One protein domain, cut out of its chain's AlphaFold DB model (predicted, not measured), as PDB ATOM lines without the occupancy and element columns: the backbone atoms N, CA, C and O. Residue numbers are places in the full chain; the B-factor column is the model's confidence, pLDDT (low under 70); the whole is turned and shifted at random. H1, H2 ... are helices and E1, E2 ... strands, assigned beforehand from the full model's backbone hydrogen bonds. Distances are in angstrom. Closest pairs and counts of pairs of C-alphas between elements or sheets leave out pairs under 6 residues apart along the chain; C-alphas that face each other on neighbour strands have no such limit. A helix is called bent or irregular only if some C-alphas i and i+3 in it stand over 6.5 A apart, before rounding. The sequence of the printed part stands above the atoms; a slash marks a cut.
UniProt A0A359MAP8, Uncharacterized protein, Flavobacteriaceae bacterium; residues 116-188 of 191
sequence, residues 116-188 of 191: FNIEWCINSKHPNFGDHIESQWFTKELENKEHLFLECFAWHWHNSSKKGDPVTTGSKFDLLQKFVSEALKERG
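Overview. This is residues 116 to 188 of the 191 residues of an uncharacterized protein of Flavobacteriaceae bacterium (UniProt A0A359MAP8). A small body of loops and short helices has one long helix, H5, leading out of it, and residues 180 to 188, which include the last part of H5, stick out at one end of the longest axis. H1 and H2 pack on each other toward the opposite end of that axis, and in the stretch between them and H5 the backbone goes from H3 through E1 and H4 and back along residues 163 to 171 in a wide loop that comes round to the first residues of H5. The printed part has 73 residues with five named helices and one named strand, in the order H1, H2, H3, E1, H4, H5; the class is mostly helix, though 36 of the residues, under half, are in named elements. E1 pairs with no named strand. The whole is compact, with a radius of gyration of the C-alphas of 12.7 A, yet elongated in outline, spanning 42 by 26 by 24 A.

Along the chain. The printed part begins at Phe 116, and the first element, H1, is a helix of residues 119 to 122, with C-alpha 119 at (112.344, 151.592, 154.144). H2 follows as a helix of residues 129 to 134, 8.6 A from first to last C-alpha. H3 is a helix of residues 145 to 148, 5.6 A long. E1 is a strand of residues 154 to 156, 6.9 A from first to last C-alpha, with C-alpha 154 at (114.903, 139.759, 154.647). H4 is a helix of residues 159 to 162, and at 5.2 A it has the same length as H1. H5, residues 172 to 186, is the longest helix, with 15 residues and 21.2 A between its first and last C-alphas; C-alpha 186 is at (126.023, 129.368, 167.013). No helix is bent or irregular.

Arrangement. H1 and H2 touch, with 10 pairs of C-alphas within 8 A; the closest C-alphas are those of Glu 119 and Gly 130, 4.7 A apart. H2 and H3 are close but not clearly touching: their closest C-alphas, those of Ile 133 and His 147, are 7.1 A apart. H3 and H5 only just touch, with 3 pairs of C-alphas within 8 A, and H5 does so with residues 172 to 176 alone; the closest C-alphas are those of Leu 148 and Lys 172, 6.4 A apart. E1 is apart from H3, from H4 and from H5. H4 touches no helix and is apart from H3 and from H5. H1 is apart from H3 and from H5, and H2 is apart from H5. In the backbone of H2 and H5 every O i to N i+4 pair is within hydrogen-bond range. H1, H3 and H4 are too short for such a pair, and in each the one O i to N i+3 pair is within range.

Size, cuts and confidence. The two C-alphas farthest apart are those of Pro 127 and Gly 188, at 42.8 A, while the first and last printed C-alphas, those of Phe 116 and Gly 188, are 26.5 A apart. Residues 180 to 188, of which 180 to 186 belong to H5, stand free. The body without them has 64 residues and spans 29 by 23 by 21 A, with a radius of gyration of 11.2 A. The printed part has no cut. The links from H3 to E1 and from E1 to H4 are tight; those from H1 to H2, from H2 to H3 and from H4 to H5 are short, and no link is long. The mean pLDDT of the printed part is 92.4, and no printed residue is under 70; H4 has a mean of 83.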
ATOM      1  N   PHE A 116     110.104 142.291 153.724       87.06
ATOM      2  CA  PHE A 116     111.437 142.213 153.106       87.06
ATOM      3  C   PHE A 116     112.220 143.535 152.986       87.06
ATOM      4  O   PHE A 116     113.439 143.487 152.960       87.06
ATOM      5  N   ASN A 117     111.599 144.709 152.857       85.31
ATOM      6  CA  ASN A 117     112.298 146.006 152.833       85.31
ATOM      7  C   ASN A 117     111.310 147.151 153.112       85.31
ATOM      8  O   ASN A 117     110.679 147.684 152.204       85.31
ATOM      9  N   ILE A 118     111.137 147.526 154.377       85.25
ATOM     10  CA  ILE A 118     110.116 148.509 154.766       85.25
ATOM     11  C   ILE A 118     110.494 149.946 154.380       85.25
ATOM     12  O   ILE A 118     109.608 150.780 154.170       85.25
ATOM     13  N   GLU A 119     111.790 150.241 154.271       87.00
ATOM     14  CA  GLU A 119     112.344 151.592 154.144       87.00
ATOM     15  C   GLU A 119     111.748 152.380 152.979       87.00
ATOM     16  O   GLU A 119     111.436 153.565 153.102       87.00
ATOM     17  N   TRP A 120     111.515 151.714 151.855       79.19
ATOM     18  CA  TRP A 120     110.990 152.361 150.655       79.19
ATOM     19  C   TRP A 120     109.507 152.694 150.769       79.19
ATOM     20  O   TRP A 120     109.027 153.690 150.221       79.19
ATOM     21  N   CYS A 121     108.769 151.902 151.541       86.88
ATOM     22  CA  CYS A 121     107.372 152.174 151.827       86.88
ATOM     23  C   CYS A 121     107.199 153.295 152.852       86.88
ATOM     24  O   CYS A 121     106.192 154.004 152.809       86.88
ATOM     25  N   ILE A 122     108.167 153.499 153.749       89.31
ATOM     26  CA  ILE A 122     108.127 154.572 154.752       89.31
ATOM     27  C   ILE A 122     107.999 155.941 154.081       89.31
ATOM     28  O   ILE A 122     107.176 156.754 154.510       89.31
ATOM     29  N   ASN A 123     108.731 156.168 152.987       87.44
ATOM     30  CA  ASN A 123     108.709 157.430 152.244       87.44
ATOM     31  C   ASN A 123     107.312 157.812 151.718       87.44
ATOM     32  O   ASN A 123     107.045 158.996 151.523       87.44
ATOM     33  N   SER A 124     106.396 156.849 151.547       86.25
ATOM     34  CA  SER A 124     105.011 157.132 151.136       86.25
ATOM     35  C   SER A 124     104.215 157.935 152.177       86.25
ATOM     36  O   SER A 124     103.302 158.674 151.815       86.25
ATOM     37  N   LYS A 125     104.560 157.806 153.468       88.00
ATOM     38  CA  LYS A 125     103.913 158.518 154.586       88.00
ATOM     39  C   LYS A 125     104.831 159.533 155.265       88.00
ATOM     40  O   LYS A 125     104.351 160.542 155.772       88.00
ATOM     41  N   HIS A 126     106.134 159.267 155.269       90.88
ATOM     42  CA  HIS A 126     107.168 160.084 155.896       90.88
ATOM     43  C   HIS A 126     108.271 160.387 154.874       90.88
ATOM     44  O   HIS A 126     109.293 159.698 154.855       90.88
ATOM     45  N   PRO A 127     108.068 161.386 153.998       90.00
ATOM     46  CA  PRO A 127     109.024 161.714 152.945       90.00
ATOM     47  C   PRO A 127     110.441 161.952 153.486       90.00
ATOM     48  O   PRO A 127     110.610 162.610 154.515       90.00
ATOM     49  N   ASN A 128     111.448 161.458 152.763       90.62
ATOM     50  CA  ASN A 128     112.882 161.496 153.090       90.62
ATOM     51  C   ASN A 128     113.315 160.659 154.306       90.62
ATOM     52  O   ASN A 128     114.513 160.549 154.562       90.62
ATOM     53  N   PHE A 129     112.391 160.073 155.074       92.50
ATOM     54  CA  PHE A 129     112.777 159.276 156.238       92.50
ATOM     55  C   PHE A 129     113.393 157.933 155.820       92.50
ATOM     56  O   PHE A 129     114.404 157.525 156.385       92.50
ATOM     57  N   GLY A 130     112.856 157.298 154.774       91.25
ATOM     58  CA  GLY A 130     113.476 156.129 154.145       91.25
ATOM     59  C   GLY A 130     114.861 156.449 153.579       91.25
ATOM     60  O   GLY A 130     115.798 155.692 153.808       91.25
ATOM     61  N   ASP A 131     115.023 157.617 152.953       91.19
ATOM     62  CA  ASP A 131     116.307 158.048 152.373       91.19
ATOM     63  C   ASP A 131     117.360 158.326 153.460       91.19
ATOM     64  O   ASP A 131     118.544 158.023 153.296       91.19
ATOM     65  N   HIS A 132     116.934 158.873 154.606       94.00
ATOM     66  CA  HIS A 132     117.794 159.053 155.779       94.00
ATOM     67  C   HIS A 132     118.325 157.717 156.301       94.00
ATOM     68  O   HIS A 132     119.529 157.594 156.554       94.00
ATOM     69  N   ILE A 133     117.446 156.716 156.423       94.00
ATOM     70  CA  ILE A 133     117.815 155.353 156.832       94.00
ATOM     71  C   ILE A 133     118.738 154.721 155.783       94.00
ATOM     72  O   ILE A 133     119.778 154.165 156.140       94.00
ATOM     73  N   GLU A 134     118.420 154.864 154.493       93.00
ATOM     74  CA  GLU A 134     119.256 154.377 153.389       93.00
ATOM     75  C   GLU A 134     120.668 154.973 153.427       93.00
ATOM     76  O   GLU A 134     121.658 154.281 153.178       93.00
ATOM     77  N   SER A 135     120.802 156.243 153.819       93.69
ATOM     78  CA  SER A 135     122.113 156.892 153.940       93.69
ATOM     79  C   SER A 135     123.030 156.265 155.004       93.69
ATOM     80  O   SER A 135     124.228 156.550 155.014       93.69
ATOM     81  N   GLN A 136     122.486 155.410 155.878       95.88
ATOM     82  CA  GLN A 136     123.189 154.681 156.942       95.88
ATOM     83  C   GLN A 136     123.390 153.194 156.607       95.88
ATOM     84  O   GLN A 136     123.847 152.414 157.445       95.88
ATOM     85  N   TRP A 137     123.060 152.777 155.379       95.25
ATOM     86  CA  TRP A 137     123.205 151.381 154.976       95.25
ATOM     87  C   TRP A 137     124.657 150.906 155.000       95.25
ATOM     88  O   TRP A 137     124.934 149.835 155.530       95.25
ATOM     89  N   PHE A 138     125.571 151.724 154.475       97.06
ATOM     90  CA  PHE A 138     126.981 151.364 154.301       97.06
ATOM     91  C   PHE A 138     127.928 152.391 154.915       97.06
ATOM     92  O   PHE A 138     128.833 152.036 155.658       97.06
ATOM     93  N   THR A 139     127.726 153.676 154.624       96.31
ATOM     94  CA  THR A 139     128.777 154.689 154.801       96.31
ATOM     95  C   THR A 139     128.690 155.481 156.103       96.31
ATOM     96  O   THR A 139     129.659 156.149 156.467       96.31
ATOM     97  N   LYS A 140     127.579 155.389 156.838       97.19
ATOM     98  CA  LYS A 140     127.381 156.050 158.138       97.19
ATOM     99  C   LYS A 140     126.987 155.037 159.203       97.19
ATOM    100  O   LYS A 140     126.386 154.016 158.883       97.19
ATOM    101  N   GLU A 141     127.303 155.355 160.452       97.81
ATOM    102  CA  GLU A 141     126.815 154.606 161.607       97.81
ATOM    103  C   GLU A 141     125.287 154.699 161.709       97.81
ATOM    104  O   GLU A 141     124.696 155.737 161.403       97.81
ATOM    105  N   LEU A 142     124.658 153.598 162.118       97.38
ATOM    106  CA  LEU A 142     123.221 153.509 162.295       97.38
ATOM    107  C   LEU A 142     122.805 154.172 163.616       97.38
ATOM    108  O   LEU A 142     123.103 153.677 164.700       97.38
ATOM    109  N   GLU A 143     122.055 155.264 163.523       97.00
ATOM    110  CA  GLU A 143     121.613 156.077 164.663       97.00
ATOM    111  C   GLU A 143     120.597 155.351 165.562       97.00
ATOM    112  O   GLU A 143     120.499 155.630 166.756       97.00
ATOM    113  N   ASN A 144     119.824 154.419 164.993       95.94
ATOM    114  CA  ASN A 144     118.802 153.655 165.702       95.94
ATOM    115  C   ASN A 144     118.810 152.186 165.259       95.94
ATOM    116  O   ASN A 144     118.526 151.876 164.103       95.94
ATOM    117  N   LYS A 145     119.071 151.276 166.202       93.94
ATOM    118  CA  LYS A 145     119.137 149.830 165.942       93.94
ATOM    119  C   LYS A 145     117.807 149.219 165.495       93.94
ATOM    120  O   LYS A 145     117.831 148.217 164.793       93.94
ATOM    121  N   GLU A 146     116.668 149.835 165.811       93.50
ATOM    122  CA  GLU A 146     115.357 149.386 165.310       93.50
ATOM    123  C   GLU A 146     115.270 149.461 163.772       93.50
ATOM    124  O   GLU A 146     114.522 148.717 163.144       93.50
ATOM    125  N   HIS A 147     116.094 150.299 163.129       94.31
ATOM    126  CA  HIS A 147     116.177 150.384 161.665       94.31
ATOM    127  C   HIS A 147     116.936 149.208 161.021       94.31
ATOM    128  O   HIS A 147     117.099 149.169 159.799       94.31
ATOM    129  N   LEU A 148     117.402 148.236 161.812       94.50
ATOM    130  CA  LEU A 148     117.816 146.934 161.288       94.50
ATOM    131  C   LEU A 148     116.620 146.149 160.731       94.50
ATOM    132  O   LEU A 148     116.805 145.402 159.774       94.50
ATOM    133  N   PHE A 149     115.419 146.371 161.282       93.81
ATOM    134  CA  PHE A 149     114.180 145.663 160.941       93.81
ATOM    135  C   PHE A 149     114.333 144.136 161.017       93.81
ATOM    136  O   PHE A 149     114.003 143.414 160.077       93.81
ATOM    137  N   LEU A 150     114.835 143.634 162.149       93.69
ATOM    138  CA  LEU A 150     115.093 142.201 162.358       93.69
ATOM    139  C   LEU A 150     113.808 141.354 162.371       93.69
ATOM    140  O   LEU A 150     113.856 140.129 162.385       93.69
ATOM    141  N   GLU A 151     112.643 141.989 162.394       91.94
ATOM    142  CA  GLU A 151     111.286 141.451 162.319       91.94
ATOM    143  C   GLU A 151     110.889 141.083 160.888       91.94
ATOM    144  O   GLU A 151     110.034 140.216 160.699       91.94
ATOM    145  N   CYS A 152     111.540 141.681 159.889       92.75
ATOM    146  CA  CYS A 152     111.398 141.302 158.489       92.75
ATOM    147  C   CYS A 152     112.027 139.925 158.229       92.75
ATOM    148  O   CYS A 152     112.921 139.473 158.942       92.75
ATOM    149  N   PHE A 153     111.585 139.251 157.169       93.62
ATOM    150  CA  PHE A 153     112.207 138.017 156.690       93.62
ATOM    151  C   PHE A 153     113.545 138.267 156.010       93.62
ATOM    152  O   PHE A 153     114.436 137.420 156.078       93.62
ATOM    153  N   ALA A 154     113.692 139.414 155.358       92.94
ATOM    154  CA  ALA A 154     114.903 139.759 154.647       92.94
ATOM    155  C   ALA A 154     115.117 141.275 154.587       92.94
ATOM    156  O   ALA A 154     114.290 142.032 155.094       92.94
ATOM    157  N   TRP A 155     116.223 141.686 153.970       93.31
ATOM    158  CA  TRP A 155     116.546 143.068 153.626       93.31
ATOM    159  C   TRP A 155     117.210 143.138 152.243       93.31
ATOM    160  O   TRP A 155     118.128 142.367 151.962       93.31
ATOM    161  N   HIS A 156     116.752 144.056 151.383       91.69
ATOM    162  CA  HIS A 156     117.280 144.269 150.027       91.69
ATOM    163  C   HIS A 156     118.238 145.462 149.995       91.69
ATOM    164  O   HIS A 156     117.820 146.597 150.201       91.69
ATOM    165  N   TRP A 157     119.523 145.216 149.725       90.44
ATOM    166  CA  TRP A 157     120.571 146.241 149.836       90.44
ATOM    167  C   TRP A 157     121.022 146.862 148.502       90.44
ATOM    168  O   TRP A 157     121.797 147.815 148.508       90.44
ATOM    169  N   HIS A 158     120.511 146.372 147.365       84.00
ATOM    170  CA  HIS A 158     120.729 146.905 146.010       84.00
ATOM    171  C   HIS A 158     122.186 146.868 145.515       84.00
ATOM    172  O   HIS A 158     122.855 147.892 145.338       84.00
ATOM    173  N   ASN A 159     122.656 145.668 145.165       83.31
ATOM    174  CA  ASN A 159     124.036 145.425 144.720       83.31
ATOM    175  C   ASN A 159     124.474 146.306 143.545       83.31
ATOM    176  O   ASN A 159     125.579 146.843 143.536       83.31
ATOM    177  N   SER A 160     123.599 146.534 142.567       78.94
ATOM    178  CA  SER A 160     123.936 147.322 141.377       78.94
ATOM    179  C   SER A 160     124.395 148.754 141.685       78.94
ATOM    180  O   SER A 160     125.252 149.268 140.965       78.94
ATOM    181  N   SER A 161     123.857 149.388 142.735       83.50
ATOM    182  CA  SER A 161     124.171 150.775 143.107       83.50
ATOM    183  C   SER A 161     125.105 150.899 144.309       83.50
ATOM    184  O   SER A 161     125.782 151.917 144.410       83.50
ATOM    185  N   LYS A 162     125.172 149.888 145.188       87.12
ATOM    186  CA  LYS A 162     125.906 149.971 146.465       87.12
ATOM    187  C   LYS A 162     127.151 149.087 146.555       87.12
ATOM    188  O   LYS A 162     127.914 149.215 147.501       87.12
ATOM    189  N   LYS A 163     127.424 148.209 145.577       87.31
ATOM    190  CA  LYS A 163     128.558 147.251 145.631       87.31
ATOM    191  C   LYS A 163     129.945 147.853 145.863       87.31
ATOM    192  O   LYS A 163     130.860 147.133 146.240       87.31
ATOM    193  N   GLY A 164     130.131 149.126 145.514       91.81
ATOM    194  CA  GLY A 164     131.402 149.831 145.661       91.81
ATOM    195  C   GLY A 164     131.497 150.657 146.942       91.81
ATOM    196  O   GLY A 164     132.552 151.241 147.189       91.81
ATOM    197  N   ASP A 165     130.421 150.735 147.723       93.75
ATOM    198  CA  ASP A 165     130.379 151.577 148.910       93.75
ATOM    199  C   ASP A 165     131.228 150.950 150.025       93.75
ATOM    200  O   ASP A 165     131.130 149.746 150.284       93.75
ATOM    201  N   PRO A 166     132.074 151.740 150.711       95.50
ATOM    202  CA  PRO A 166     132.807 151.239 151.858       95.50
ATOM    203  C   PRO A 166     131.836 150.935 153.002       95.50
ATOM    204  O   PRO A 166     130.909 151.699 153.272       95.50
ATOM    205  N   VAL A 167     132.095 149.834 153.705       96.75
ATOM    206  CA  VAL A 167     131.339 149.444 154.898       96.75
ATOM    207  C   VAL A 167     131.965 150.123 156.120       96.75
ATOM    208  O   VAL A 167     133.030 149.729 156.594       96.75
ATOM    209  N   THR A 168     131.307 151.162 156.627       97.81
ATOM    210  CA  THR A 168     131.665 151.848 157.873       97.81
ATOM    211  C   THR A 168     131.247 150.994 159.071       97.81
ATOM    212  O   THR A 168     130.141 150.450 159.103       97.81
ATOM    213  N   THR A 169     132.107 150.891 160.087       98.00
ATOM    214  CA  THR A 169     131.761 150.223 161.350       98.00
ATOM    215  C   THR A 169     130.532 150.874 161.984       98.00
ATOM    216  O   THR A 169     130.457 152.094 162.088       98.00
ATOM    217  N   GLY A 170     129.568 150.058 162.404       97.88
ATOM    218  CA  GLY A 170     128.293 150.506 162.956       97.88
ATOM    219  C   GLY A 170     127.231 150.847 161.906       97.88
ATOM    220  O   GLY A 170     126.105 151.151 162.287       97.88
ATOM    221  N   SER A 171     127.540 150.783 160.606       97.88
ATOM    222  CA  SER A 171     126.523 150.872 159.545       97.88
ATOM    223  C   SER A 171     125.559 149.689 159.582       97.88
ATOM    224  O   SER A 171     125.863 148.643 160.161       97.88
ATOM    225  N   LYS A 172     124.395 149.816 158.933       96.50
ATOM    226  CA  LYS A 172     123.423 148.713 158.868       96.50
ATOM    227  C   LYS A 172     124.051 147.434 158.310       96.50
ATOM    228  O   LYS A 172     123.845 146.372 158.888       96.50
ATOM    229  N   PHE A 173     124.829 147.526 157.230       96.44
ATOM    230  CA  PHE A 173     125.462 146.361 156.616       96.44
ATOM    231  C   PHE A 173     126.497 145.715 157.548       96.44
ATOM    232  O   PHE A 173     126.470 144.499 157.712       96.44
ATOM    233  N   ASP A 174     127.350 146.503 158.217       97.44
ATOM    234  CA  ASP A 174     128.306 145.991 159.219       97.44
ATOM    235  C   ASP A 174     127.591 145.267 160.371       97.44
ATOM    236  O   ASP A 174     127.978 144.168 160.773       97.44
ATOM    237  N   LEU A 175     126.517 145.863 160.889       97.69
ATOM    238  CA  LEU A 175     125.735 145.291 161.983       97.69
ATOM    239  C   LEU A 175     125.013 144.003 161.568       97.69
ATOM    240  O   LEU A 175     125.033 143.029 162.320       97.69
ATOM    241  N   LEU A 176     124.409 143.967 160.375       96.25
ATOM    242  CA  LEU A 176     123.756 142.765 159.849       96.25
ATOM    243  C   LEU A 176     124.765 141.662 159.523       96.25
ATOM    244  O   LEU A 176     124.485 140.496 159.789       96.25
ATOM    245  N   GLN A 177     125.945 142.009 159.005       95.12
ATOM    246  CA  GLN A 177     127.017 141.044 158.785       95.12
ATOM    247  C   GLN A 177     127.420 140.381 160.104       95.12
ATOM    248  O   GLN A 177     127.430 139.156 160.188       95.12
ATOM    249  N   LYS A 178     127.669 141.171 161.157       95.75
ATOM    250  CA  LYS A 178     127.990 140.646 162.496       95.75
ATOM    251  C   LYS A 178     126.882 139.749 163.038       95.75
ATOM    252  O   LYS A 178     127.176 138.646 163.485       95.75
ATOM    253  N   PHE A 179     125.628 140.187 162.927       94.88
ATOM    254  CA  PHE A 179     124.457 139.408 163.335       94.88
ATOM    255  C   PHE A 179     124.388 138.042 162.632       94.88
ATOM    256  O   PHE A 179     124.218 137.015 163.287       94.88
ATOM    257  N   VAL A 180     124.566 138.005 161.307       92.75
ATOM    258  CA  VAL A 180     124.550 136.751 160.536       92.75
ATOM    259  C   VAL A 180     125.749 135.871 160.895       92.75
ATOM    260  O   VAL A 180     125.572 134.678 161.137       92.75
ATOM    261  N   SER A 181     126.955 136.435 160.984       93.88
ATOM    262  CA  SER A 181     128.160 135.685 161.358       93.88
ATOM    263  C   SER A 181     128.053 135.072 162.758       93.88
ATOM    264  O   SER A 181     128.503 133.948 162.970       93.88
ATOM    265  N   GLU A 182     127.456 135.775 163.721       94.44
ATOM    266  CA  GLU A 182     127.172 135.239 165.058       94.44
ATOM    267  C   GLU A 182     126.177 134.072 164.987       94.44
ATOM    268  O   GLU A 182     126.465 132.992 165.506       94.44
ATOM    269  N   ALA A 183     125.071 134.230 164.252       91.81
ATOM    270  CA  ALA A 183     124.071 133.174 164.078       91.81
ATOM    271  C   ALA A 183     124.626 131.915 163.379       91.81
ATOM    272  O   ALA A 183     124.206 130.795 163.682       91.81
ATOM    273  N   LEU A 184     125.567 132.071 162.442       91.06
ATOM    274  CA  LEU A 184     126.247 130.947 161.788       91.06
ATOM    275  C   LEU A 184     127.183 130.211 162.755       91.06
ATOM    276  O   LEU A 184     127.127 128.981 162.838       91.06
ATOM    277  N   LYS A 185     127.961 130.948 163.558       94.25
ATOM    278  CA  LYS A 185     128.837 130.369 164.591       94.25
ATOM    279  C   LYS A 185     128.055 129.573 165.630       94.25
ATOM    280  O   LYS A 185     128.454 128.463 165.970       94.25
ATOM    281  N   GLU A 186     126.914 130.086 166.086       94.25
ATOM    282  CA  GLU A 186     126.023 129.368 167.013       94.25
ATOM    283  C   GLU A 186     125.506 128.040 166.434       94.25
ATOM    284  O   GLU A 186     125.213 127.103 167.178       94.25
ATOM    285  N   ARG A 187     125.432 127.931 165.102       92.06
ATOM    286  CA  ARG A 187     125.055 126.707 164.378       92.06
ATOM    287  C   ARG A 187     126.241 125.796 164.051       92.06
ATOM    288  O   ARG A 187     126.040 124.767 163.409       92.06
ATOM    289  N   GLY A 188     127.457 126.151 164.473       94.44
ATOM    290  CA  GLY A 188     128.681 125.413 164.151       94.44
ATOM    291  C   GLY A 188     129.103 125.535 162.685       94.44
ATOM    292  O   GLY A 188     129.792 124.654 162.175       94.44
TER     293      GLY A 188